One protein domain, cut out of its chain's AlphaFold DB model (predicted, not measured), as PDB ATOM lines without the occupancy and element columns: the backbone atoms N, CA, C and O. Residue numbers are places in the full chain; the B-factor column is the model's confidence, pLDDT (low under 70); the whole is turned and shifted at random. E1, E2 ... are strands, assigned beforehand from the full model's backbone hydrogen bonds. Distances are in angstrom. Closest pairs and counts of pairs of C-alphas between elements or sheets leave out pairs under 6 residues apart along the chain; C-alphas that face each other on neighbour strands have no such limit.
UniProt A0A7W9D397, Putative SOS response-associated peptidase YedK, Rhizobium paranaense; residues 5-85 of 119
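This is residues 5 to 85 of the 119 residues of the protein "Putative SOS response-associated peptidase YedK" of Rhizobium paranaense (UniProt A0A7W9D397). A strongly twisted sheet of four strands, E1, E6, E5 and E2, makes the main body, and the two-strand hairpin E3 and E4 reaches away from it as an arm. Before E1, residues 5 to 16 run out and fold back as a long loop with no named element. The printed part has 81 residues, with six named strands in the order E1 to E6 and no named helix; the class is all strand, though just 37 of the 81 residues are in named elements. The larger sheet is mixed, in the order E1, E6, E5, E2, and the smaller is antiparallel. The whole is loose, with a radius of gyration of the C-alphas of 15.7 A and spans of 45 by 36 by 25 A.

E1, residues 17 to 19, begins at C-alpha 17 at (-10.266, 24.081, -32.096). E2 is residues 29 to 34, 16.1 A long. E3, residues 37 to 41, is 13.6 A long, and E4, residues 52 to 56, is 13.0 A. E5, residues 64 to 73, is the longest strand by residues, 27.0 A from first to last C-alpha, and it bends by 54 degrees at residue 67. E6, residues 77 to 84, is 22.3 A long and ends at C-alpha 84 at (-6.358, 26.794, -28.149).

In the larger sheet E1 and E2 are the edge strands. E1 and E6 are parallel at 55 degrees, with N 18 and O 82 within hydrogen-bond range at 2.8 A. The pairing of E6 is staggered: residues 77 to 82 pair with E5 and residues 82 to 84 with E1. E5 and E6 form an antiparallel hairpin at 138 degrees, with N 71 and O 79 at 2.8 A. E5 and E2 are antiparallel at 130 degrees, with N 66 and O 32 at 2.8 A. E2 runs on into E3 across a break of 2 residues, at 79 degrees, and the two meet only through their link. E3 and E4 form an antiparallel hairpin at 150 degrees; N 54 and O 39 are 2.8 A apart. E4 and E5 are apart, and so are E3 and E6.

The two C-alphas farthest apart are those of Ala 26 and Lys 47, at 47.6 A. The printed part, residues 5 to 85, has no cut. The links E2 to E3 and E5 to E6 are tight; the other three are short, and no link is long. The mean pLDDT of the printed part is 87.2, and no printed residue is under 70.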
ATOM      1  N   TRP A   5     -20.195  19.505 -30.350       89.19
ATOM      2  CA  TRP A   5     -18.826  19.968 -30.509       89.19
ATOM      3  C   TRP A   5     -18.551  20.225 -31.990       89.19
ATOM      4  O   TRP A   5     -18.697  19.316 -32.810       89.19
ATOM      5  N   SER A   6     -18.145  21.455 -32.302       91.94
ATOM      6  CA  SER A   6     -17.920  22.056 -33.623       91.94
ATOM      7  C   SER A   6     -19.153  22.541 -34.386       91.94
ATOM      8  O   SER A   6     -20.241  21.963 -34.333       91.94
ATOM      9  N   TRP A   7     -18.913  23.583 -35.178       91.19
ATOM     10  CA  TRP A   7     -19.762  24.049 -36.272       91.19
ATOM     11  C   TRP A   7     -18.969  24.036 -37.593       91.19
ATOM     12  O   TRP A   7     -17.733  23.955 -37.566       91.19
ATOM     13  N   PRO A   8     -19.644  24.108 -38.754       91.06
ATOM     14  CA  PRO A   8     -18.974  24.192 -40.048       91.06
ATOM     15  C   PRO A   8     -18.184  25.501 -40.187       91.06
ATOM     16  O   PRO A   8     -18.727  26.592 -40.030       91.06
ATOM     17  N   GLY A   9     -16.889  25.408 -40.481       87.69
ATOM     18  CA  GLY A   9     -16.059  26.558 -40.831       87.69
ATOM     19  C   GLY A   9     -16.271  27.018 -42.282       87.69
ATOM     20  O   GLY A   9     -17.024  26.384 -43.023       87.69
ATOM     21  N   PRO A  10     -15.548  28.058 -42.739       85.62
ATOM     22  CA  PRO A  10     -15.677  28.603 -44.100       85.62
ATOM     23  C   PRO A  10     -15.523  27.554 -45.212       85.62
ATOM     24  O   PRO A  10     -16.226  27.590 -46.216       85.62
ATOM     25  N   ASN A  11     -14.667  26.551 -44.994       88.94
ATOM     26  CA  ASN A  11     -14.429  25.448 -45.931       88.94
ATOM     27  C   ASN A  11     -15.327  24.222 -45.668       88.94
ATOM     28  O   ASN A  11     -14.950  23.104 -46.016       88.94
ATOM     29  N   LYS A  12     -16.453  24.391 -44.962       86.31
ATOM     30  CA  LYS A  12     -17.366  23.332 -44.473       86.31
ATOM     31  C   LYS A  12     -16.739  22.296 -43.530       86.31
ATOM     32  O   LYS A  12     -17.428  21.402 -43.046       86.31
ATOM     33  N   ARG A  13     -15.442  22.412 -43.233       88.75
ATOM     34  CA  ARG A  13     -14.749  21.552 -42.271       88.75
ATOM     35  C   ARG A  13     -15.157  21.930 -40.844       88.75
ATOM     36  O   ARG A  13     -15.270  23.123 -40.562       88.75
ATOM     37  N   PRO A  14     -15.362  20.955 -39.951       88.44
ATOM     38  CA  PRO A  14     -15.726  21.228 -38.568       88.44
ATOM     39  C   PRO A  14     -14.616  21.984 -37.831       88.44
ATOM     40  O   PRO A  14     -13.436  21.644 -37.934       88.44
ATOM     41  N   VAL A  15     -15.006  23.002 -37.064       89.12
ATOM     42  CA  VAL A  15     -14.106  23.789 -36.211       89.12
ATOM     43  C   VAL A  15     -14.145  23.240 -34.785       89.12
ATOM     44  O   VAL A  15     -14.982  23.641 -33.974       89.12
ATOM     45  N   TYR A  16     -13.254  22.299 -34.472       87.56
ATOM     46  CA  TYR A  16     -13.121  21.733 -33.118       87.56
ATOM     47  C   TYR A  16     -12.267  22.593 -32.181       87.56
ATOM     48  O   TYR A  16     -12.536  22.623 -30.978       87.56
ATOM     49  N   ASN A  17     -11.277  23.274 -32.765       88.50
ATOM     50  CA  ASN A  17     -10.266  24.081 -32.096       88.50
ATOM     51  C   ASN A  17     -10.212  25.468 -32.732       88.50
ATOM     52  O   ASN A  17     -10.190  25.596 -33.960       88.50
ATOM     53  N   PHE A  18     -10.179  26.497 -31.895       88.19
ATOM     54  CA  PHE A  18     -10.198  27.889 -32.309       88.19
ATOM     55  C   PHE A  18      -9.023  28.641 -31.663       88.19
ATOM     56  O   PHE A  18      -8.997  28.788 -30.441       88.19
ATOM     57  N   PRO A  19      -8.046  29.130 -32.452       88.62
ATOM     58  CA  PRO A  19      -6.909  29.874 -31.919       88.62
ATOM     59  C   PRO A  19      -7.360  31.145 -31.192       88.62
ATOM     60  O   PRO A  19      -8.072  31.967 -31.775       88.62
ATOM     61  N   SER A  20      -6.952  31.308 -29.933       87.19
ATOM     62  CA  SER A  20      -7.332  32.462 -29.106       87.19
ATOM     63  C   SER A  20      -6.389  33.657 -29.228       87.19
ATOM     64  O   SER A  20      -6.759  34.760 -28.840       87.19
ATOM     65  N   GLU A  21      -5.176  33.454 -29.735       85.44
ATOM     66  CA  GLU A  21      -4.143  34.489 -29.800       85.44
ATOM     67  C   GLU A  21      -4.579  35.697 -30.643       85.44
ATOM     68  O   GLU A  21      -5.135  35.544 -31.735       85.44
ATOM     69  N   GLY A  22      -4.352  36.902 -30.110       85.00
ATOM     70  CA  GLY A  22      -4.722  38.164 -30.757       85.00
ATOM     71  C   GLY A  22      -6.230  38.411 -30.868       85.00
ATOM     72  O   GLY A  22      -6.649  39.233 -31.682       85.00
ATOM     73  N   ARG A  23      -7.065  37.691 -30.105       87.38
ATOM     74  CA  ARG A  23      -8.530  37.808 -30.160       87.38
ATOM     75  C   ARG A  23      -9.130  38.094 -28.796       87.38
ATOM     76  O   ARG A  23      -8.687  37.571 -27.779       87.38
ATOM     77  N   GLU A  24     -10.214  38.855 -28.815       87.56
ATOM     78  CA  GLU A  24     -11.041  39.114 -27.644       87.56
ATOM     79  C   GLU A  24     -12.398  38.411 -27.781       87.56
ATOM     80  O   GLU A  24     -13.004  38.384 -28.854       87.56
ATOM     81  N   PHE A  25     -12.887  37.837 -26.679       87.81
ATOM     82  CA  PHE A  25     -14.167  37.132 -26.619       87.81
ATOM     83  C   PHE A  25     -15.078  37.775 -25.567       87.81
ATOM     84  O   PHE A  25     -15.213  37.273 -24.448       87.81
ATOM     85  N   ALA A  26     -15.716  38.891 -25.922       87.62
ATOM     86  CA  ALA A  26     -16.590  39.638 -25.012       87.62
ATOM     87  C   ALA A  26     -17.871  38.868 -24.622       87.62
ATOM     88  O   ALA A  26     -18.382  39.032 -23.513       87.62
ATOM     89  N   SER A  27     -18.357  37.975 -25.489       88.88
ATOM     90  CA  SER A  27     -19.596  37.210 -25.301       88.88
ATOM     91  C   SER A  27     -19.448  35.746 -25.731       88.88
ATOM     92  O   SER A  27     -18.425  35.335 -26.278       88.88
ATOM     93  N   ASN A  28     -20.479  34.942 -25.450       92.00
ATOM     94  CA  ASN A  28     -20.578  33.529 -25.833       92.00
ATOM     95  C   ASN A  28     -19.437  32.627 -25.334       92.00
ATOM     96  O   ASN A  28     -19.077  31.648 -25.985       92.00
ATOM     97  N   ARG A  29     -18.879  32.934 -24.161       93.94
ATOM     98  CA  ARG A  29     -17.902  32.074 -23.484       93.94
ATOM     99  C   ARG A  29     -18.599  30.881 -22.834       93.94
ATOM    100  O   ARG A  29     -19.724  30.998 -22.350       93.94
ATOM    101  N   CYS A  30     -17.927  29.739 -22.804       91.88
ATOM    102  CA  CYS A  30     -18.369  28.563 -22.064       91.88
ATOM    103  C   CYS A  30     -17.182  27.829 -21.439       91.88
ATOM    104  O   CYS A  30     -16.047  27.946 -21.901       91.88
ATOM    105  N   LEU A  31     -17.471  27.040 -20.408       92.25
ATOM    106  CA  LEU A  31     -16.530  26.089 -19.831       92.25
ATOM    107  C   LEU A  31     -16.861  24.696 -20.363       92.25
ATOM    108  O   LEU A  31     -17.998  24.236 -20.249       92.25
ATOM    109  N   ILE A  32     -15.873  24.053 -20.976       90.56
ATOM    110  CA  ILE A  32     -15.959  22.668 -21.434       90.56
ATOM    111  C   ILE A  32     -15.396  21.810 -20.310       90.56
ATOM    112  O   ILE A  32     -14.205  21.873 -20.014       90.56
ATOM    113  N   VAL A  33     -16.267  21.052 -19.657       90.00
ATOM    114  CA  VAL A  33     -15.899  20.177 -18.542       90.00
ATOM    115  C   VAL A  33     -15.218  18.924 -19.091       90.00
ATOM    116  O   VAL A  33     -15.748  18.303 -20.014       90.00
ATOM    117  N   ALA A  34     -14.062  18.570 -18.536       88.56
ATOM    118  CA  ALA A  34     -13.296  17.387 -18.913       88.56
ATOM    119  C   ALA A  34     -12.566  16.795 -17.697       88.56
ATOM    120  O   ALA A  34     -12.174  17.522 -16.784       88.56
ATOM    121  N   ASP A  35     -12.365  15.482 -17.705       89.75
ATOM    122  CA  ASP A  35     -11.486  14.748 -16.780       89.75
ATOM    123  C   ASP A  35     -10.045  14.636 -17.317       89.75
ATOM    124  O   ASP A  35      -9.076  14.513 -16.569       89.75
ATOM    125  N   GLY A  36      -9.893  14.763 -18.632       88.50
ATOM    126  CA  GLY A  36      -8.630  14.791 -19.344       88.50
ATOM    127  C   GLY A  36      -8.817  15.175 -20.805       88.50
ATOM    128  O   GLY A  36      -9.926  15.180 -21.341       88.50
ATOM    129  N   PHE A  37      -7.715  15.480 -21.479       86.69
ATOM    130  CA  PHE A  37      -7.682  15.547 -22.938       86.69
ATOM    131  C   PHE A  37      -6.496  14.757 -23.469       86.69
ATOM    132  O   PHE A  37      -5.514  14.515 -22.769       86.69
ATOM    133  N   TYR A  38      -6.593  14.354 -24.730       86.44
ATOM    134  CA  TYR A  38      -5.543  13.591 -25.380       86.44
ATOM    135  C   TYR A  38      -4.834  14.417 -26.438       86.44
ATOM    136  O   TYR A  38      -5.488  15.157 -27.169       86.44
ATOM    137  N   GLU A  39      -3.533  14.192 -26.578       81.00
ATOM    138  CA  GLU A  39      -2.749  14.696 -27.702       81.00
ATOM    139  C   GLU A  39      -1.963  13.557 -28.346       81.00
ATOM    140  O   GLU A  39      -1.701  12.524 -27.723       81.00
ATOM    141  N   PHE A  40      -1.614  13.724 -29.619       82.19
ATOM    142  CA  PHE A  40      -0.957  12.679 -30.390       82.19
ATOM    143  C   PHE A  40       0.343  13.180 -30.997       82.19
ATOM    144  O   PHE A  40       0.342  14.097 -31.818       82.19
ATOM    145  N   THR A  41       1.446  12.513 -30.680       78.62
ATOM    146  CA  THR A  41       2.746  12.794 -31.293       78.62
ATOM    147  C   THR A  41       3.061  11.759 -32.364       78.62
ATOM    148  O   THR A  41       2.407  10.720 -32.482       78.62
ATOM    149  N   GLY A  42       4.060  12.045 -33.202       75.50
ATOM    150  CA  GLY A  42       4.656  10.980 -34.006       75.50
ATOM    151  C   GLY A  42       5.157   9.858 -33.089       75.50
ATOM    152  O   GLY A  42       5.475  10.147 -31.935       75.50
ATOM    153  N   PRO A  43       5.190   8.609 -33.572       77.06
ATOM    154  CA  PRO A  43       5.784   7.533 -32.803       77.06
ATOM    155  C   PRO A  43       7.257   7.833 -32.540       77.06
ATOM    156  O   PRO A  43       7.985   8.198 -33.464       77.06
ATOM    157  N   GLU A  44       7.691   7.640 -31.301       73.12
ATOM    158  CA  GLU A  44       9.105   7.716 -30.922       73.12
ATOM    159  C   GLU A  44       9.936   6.650 -31.656       73.12
ATOM    160  O   GLU A  44      11.060   6.905 -32.077       73.12
ATOM    161  N   ASP A  45       9.344   5.473 -31.886       75.62
ATOM    162  CA  ASP A  45       9.921   4.417 -32.717       75.62
ATOM    163  C   ASP A  45       9.456   4.567 -34.180       75.62
ATOM    164  O   ASP A  45       8.282   4.310 -34.473       75.62
ATOM    165  N   PRO A  46      10.355   4.881 -35.133       74.00
ATOM    166  CA  PRO A  46      10.015   5.032 -36.549       74.00
ATOM    167  C   PRO A  46       9.375   3.787 -37.182       74.00
ATOM    168  O   PRO A  46       8.755   3.883 -38.241       74.00
ATOM    169  N   LYS A  47       9.526   2.606 -36.566       80.94
ATOM    170  CA  LYS A  47       8.927   1.347 -37.035       80.94
ATOM    171  C   LYS A  47       7.455   1.214 -36.648       80.94
ATOM    172  O   LYS A  47       6.733   0.410 -37.247       80.94
ATOM    173  N   LYS A  48       6.976   1.983 -35.668       80.81
ATOM    174  CA  LYS A  48       5.561   1.999 -35.290       80.81
ATOM    175  C   LYS A  48       4.778   2.827 -36.305       80.81
ATOM    176  O   LYS A  48       5.112   3.960 -36.616       80.81
ATOM    177  N   LYS A  49       3.668   2.273 -36.799       76.75
ATOM    178  CA  LYS A  49       2.748   2.987 -37.709       76.75
ATOM    179  C   LYS A  49       1.744   3.887 -36.979       76.75
ATOM    180  O   LYS A  49       1.063   4.686 -37.615       76.75
ATOM    181  N   ARG A  50       1.584   3.710 -35.664       81.19
ATOM    182  CA  ARG A  50       0.590   4.427 -34.850       81.19
ATOM    183  C   ARG A  50       1.252   5.591 -34.130       81.19
ATOM    184  O   ARG A  50       2.383   5.459 -33.693       81.19
ATOM    185  N   LYS A  51       0.525   6.700 -34.004       80.56
ATOM    186  CA  LYS A  51       0.928   7.850 -33.191       80.56
ATOM    187  C   LYS A  51       0.977   7.469 -31.715       80.56
ATOM    188  O   LYS A  51       0.123   6.700 -31.265       80.56
ATOM    189  N   ASP A  52       1.915   8.052 -30.982       80.00
ATOM    190  CA  ASP A  52       1.907   7.959 -29.526       80.00
ATOM    191  C   ASP A  52       0.772   8.827 -28.986       80.00
ATOM    192  O   ASP A  52       0.505   9.921 -29.490       80.00
ATOM    193  N   LYS A  53       0.049   8.287 -28.005       84.31
ATOM    194  CA  LYS A  53      -1.158   8.883 -27.438       84.31
ATOM    195  C   LYS A  53      -0.863   9.312 -26.009       84.31
ATOM    196  O   LYS A  53      -0.594   8.469 -25.157       84.31
ATOM    197  N   TRP A  54      -0.982  10.604 -25.757       82.25
ATOM    198  CA  TRP A  54      -0.740  11.229 -24.464       82.25
ATOM    199  C   TRP A  54      -2.067  11.595 -23.828       82.25
ATOM    200  O   TRP A  54      -2.937  12.116 -24.519       82.25
ATOM    201  N   LEU A  55      -2.222  11.322 -22.536       85.50
ATOM    202  CA  LEU A  55      -3.357  11.771 -21.736       85.50
ATOM    203  C   LEU A  55      -2.870  12.857 -20.780       85.50
ATOM    204  O   LEU A  55      -1.983  12.609 -19.965       85.50
ATOM    205  N   PHE A  56      -3.467  14.037 -20.878       83.50
ATOM    206  CA  PHE A  56      -3.250  15.143 -19.963       83.50
ATOM    207  C   PHE A  56      -4.418  15.226 -18.988       83.50
ATOM    208  O   PHE A  56      -5.576  15.314 -19.399       83.50
ATOM    209  N   THR A  57      -4.091  15.222 -17.703       86.94
ATOM    210  CA  THR A  57      -5.023  15.368 -16.584       86.94
ATOM    211  C   THR A  57      -4.532  16.482 -15.668       86.94
ATOM    212  O   THR A  57      -3.350  16.840 -15.674       86.94
ATOM    213  N   LYS A  58      -5.440  17.066 -14.884       84.50
ATOM    214  CA  LYS A  58      -5.059  18.042 -13.862       84.50
ATOM    215  C   LYS A  58      -4.574  17.279 -12.628       84.50
ATOM    216  O   LYS A  58      -5.244  16.369 -12.149       84.50
ATOM    217  N   LYS A  59      -3.389  17.629 -12.124       90.06
ATOM    218  CA  LYS A  59      -2.862  17.020 -10.899       90.06
ATOM    219  C   LYS A  59      -3.802  17.334  -9.728       90.06
ATOM    220  O   LYS A  59      -4.259  18.467  -9.609       90.06
ATOM    221  N   ASP A  60      -4.061  16.324  -8.901       92.44
ATOM    222  CA  ASP A  60      -4.866  16.399  -7.674       92.44
ATOM    223  C   ASP A  60      -6.356  16.747  -7.885       92.44
ATOM    224  O   ASP A  60      -7.082  16.977  -6.922       92.44
ATOM    225  N   GLU A  61      -6.840  16.749  -9.134       90.12
ATOM    226  CA  GLU A  61      -8.185  17.206  -9.499       90.12
ATOM    227  C   GLU A  61      -8.794  16.288 -10.560       90.12
ATOM    228  O   GLU A  61      -8.247  16.128 -11.651       90.12
ATOM    229  N   LEU A  62      -9.958  15.703 -10.268       87.25
ATOM    230  CA  LEU A  62     -10.618  14.755 -11.177       87.25
ATOM    231  C   LEU A  62     -11.238  15.426 -12.405       87.25
ATOM    232  O   LEU A  62     -11.468  14.770 -13.417       87.25
ATOM    233  N   ILE A  63     -11.568  16.713 -12.296       87.88
ATOM    234  CA  ILE A  63     -12.273  17.468 -13.327       87.88
ATOM    235  C   ILE A  63     -11.640  18.850 -13.441       87.88
ATOM    236  O   ILE A  63     -11.356  19.519 -12.447       87.88
ATOM    237  N   PHE A  64     -11.471  19.316 -14.670       87.19
ATOM    238  CA  PHE A  64     -11.105  20.691 -14.969       87.19
ATOM    239  C   PHE A  64     -11.945  21.236 -16.121       87.19
ATOM    240  O   PHE A  64     -12.751  20.541 -16.745       87.19
ATOM    241  N   CYS A  65     -11.791  22.533 -16.364       89.94
ATOM    242  CA  CYS A  65     -12.503  23.225 -17.420       89.94
ATOM    243  C   CYS A  65     -11.529  23.732 -18.472       89.94
ATOM    244  O   CYS A  65     -10.527  24.375 -18.165       89.94
ATOM    245  N   ILE A  66     -11.887  23.491 -19.721       91.00
ATOM    246  CA  ILE A  66     -11.237  24.048 -20.893       91.00
ATOM    247  C   ILE A  66     -12.048  25.266 -21.340       91.00
ATOM    248  O   ILE A  66     -13.279  25.212 -21.442       91.00
ATOM    249  N   ALA A  67     -11.362  26.375 -21.616       92.19
ATOM    250  CA  ALA A  67     -12.003  27.573 -22.139       92.19
ATOM    251  C   ALA A  67     -12.549  27.314 -23.550       92.19
ATOM    252  O   ALA A  67     -11.843  26.825 -24.432       92.19
ATOM    253  N   GLY A  68     -13.811  27.662 -23.776       93.00
ATOM    254  CA  GLY A  68     -14.459  27.528 -25.071       93.00
ATOM    255  C   GLY A  68     -15.327  28.729 -25.407       93.00
ATOM    256  O   GLY A  68     -15.622  29.585 -24.567       93.00
ATOM    257  N   ILE A  69     -15.772  28.753 -26.656       93.69
ATOM    258  CA  ILE A  69     -16.835  29.646 -27.110       93.69
ATOM    259  C   ILE A  69     -17.950  28.824 -27.740       93.69
ATOM    260  O   ILE A  69     -17.713  27.748 -28.296       93.69
ATOM    261  N   TRP A  70     -19.165  29.350 -27.684       93.75
ATOM    262  CA  TRP A  70     -20.323  28.752 -28.329       93.75
ATOM    263  C   TRP A  70     -20.941  29.697 -29.354       93.75
ATOM    264  O   TRP A  70     -20.720  30.907 -29.336       93.75
ATOM    265  N   ARG A  71     -21.680  29.134 -30.303       91.75
ATOM    266  CA  ARG A  71     -22.425  29.869 -31.325       91.75
ATOM    267  C   ARG A  71     -23.748  29.175 -31.577       91.75
ATOM    268  O   ARG A  71     -23.838  27.961 -31.419       91.75
ATOM    269  N   ASP A  72     -24.745  29.952 -31.973       92.69
ATOM    270  CA  ASP A  72     -25.969  29.434 -32.572       92.69
ATOM    271  C   ASP A  72     -25.833  29.579 -34.087       92.69
ATOM    272  O   ASP A  72     -25.646  30.698 -34.572       92.69
ATOM    273  N   THR A  73     -25.814  28.467 -34.824       86.94
ATOM    274  CA  THR A  73     -25.691  28.497 -36.287       86.94
ATOM    275  C   THR A  73     -26.898  27.824 -36.939       86.94
ATOM    276  O   THR A  73     -27.376  26.812 -36.423       86.94
ATOM    277  N   PRO A  74     -27.400  28.329 -38.080       88.94
ATOM    278  CA  PRO A  74     -28.545  27.723 -38.759       88.94
ATOM    279  C   PRO A  74     -28.326  26.257 -39.163       88.94
ATOM    280  O   PRO A  74     -29.278  25.489 -39.250       88.94
ATOM    281  N   GLU A  75     -27.078  25.856 -39.410       87.56
ATOM    282  CA  GLU A  75     -26.738  24.534 -39.940       87.56
ATOM    283  C   GLU A  75     -26.751  23.437 -38.875       87.56
ATOM    284  O   GLU A  75     -27.061  22.287 -39.181       87.56
ATOM    285  N   VAL A  76     -26.348  23.758 -37.641       88.19
ATOM    286  CA  VAL A  76     -26.157  22.756 -36.575       88.19
ATOM    287  C   VAL A  76     -26.737  23.167 -35.218       88.19
ATOM    288  O   VAL A  76     -26.610  22.418 -34.247       88.19
ATOM    289  N   GLY A  77     -27.366  24.339 -35.134       90.94
ATOM    290  CA  GLY A  77     -27.867  24.935 -33.901       90.94
ATOM    291  C   GLY A  77     -26.745  25.376 -32.963       90.94
ATOM    292  O   GLY A  77     -25.678  25.831 -33.384       90.94
ATOM    293  N   LYS A  78     -26.978  25.223 -31.654       92.19
ATOM    294  CA  LYS A  78     -26.021  25.607 -30.611       92.19
ATOM    295  C   LYS A  78     -24.848  24.633 -30.540       92.19
ATOM    296  O   LYS A  78     -24.978  23.519 -30.025       92.19
ATOM    297  N   ALA A  79     -23.684  25.097 -30.975       93.12
ATOM    298  CA  ALA A  79     -22.438  24.346 -30.964       93.12
ATOM    299  C   ALA A  79     -21.333  25.093 -30.210       93.12
ATOM    300  O   ALA A  79     -21.367  26.317 -30.091       93.12
ATOM    301  N   PHE A  80     -20.345  24.357 -29.707       93.31
ATOM    302  CA  PHE A  80     -19.177  24.921 -29.030       93.31
ATOM    303  C   PHE A  80     -17.866  24.474 -29.678       93.31
ATOM    304  O   PHE A  80     -17.812  23.467 -30.384       93.31
ATOM    305  N   THR A  81     -16.799  25.217 -29.415       92.44
ATOM    306  CA  THR A  81     -15.431  24.890 -29.822       92.44
ATOM    307  C   THR A  81     -14.474  25.195 -28.673       92.44
ATOM    308  O   THR A  81     -14.768  26.052 -27.831       92.44
ATOM    309  N   MET A  82     -13.341  24.500 -28.635       93.44
ATOM    310  CA  MET A  82     -12.285  24.740 -27.653       93.44
ATOM    311  C   MET A  82     -11.399  25.900 -28.106       93.44
ATOM    312  O   MET A  82     -11.032  25.981 -29.277       93.44
ATOM    313  N   LEU A  83     -11.033  26.782 -27.178       89.81
ATOM    314  CA  LEU A  83      -9.990  27.771 -27.411       89.81
ATOM    315  C   LEU A  83      -8.618  27.124 -27.222       89.81
ATOM    316  O   LEU A  83      -8.373  26.457 -26.219       89.81
ATOM    317  N   THR A  84      -7.721  27.339 -28.179       87.31
ATOM    318  CA  THR A  84      -6.358  26.794 -28.149       87.31
ATOM    319  C   THR A  84      -5.323  27.905 -28.215       87.31
ATOM    320  O   THR A  84      -5.501  28.882 -28.948       87.31
ATOM    321  N   MET A  85      -4.209  27.704 -27.519       84.75
ATOM    322  CA  MET A  85      -3.025  28.559 -27.562       84.75
ATOM    323  C   MET A  85      -1.767  27.715 -27.792       84.75
ATOM    324  O   MET A  85      -1.829  26.479 -27.771       84.75
TER     325      MET A  85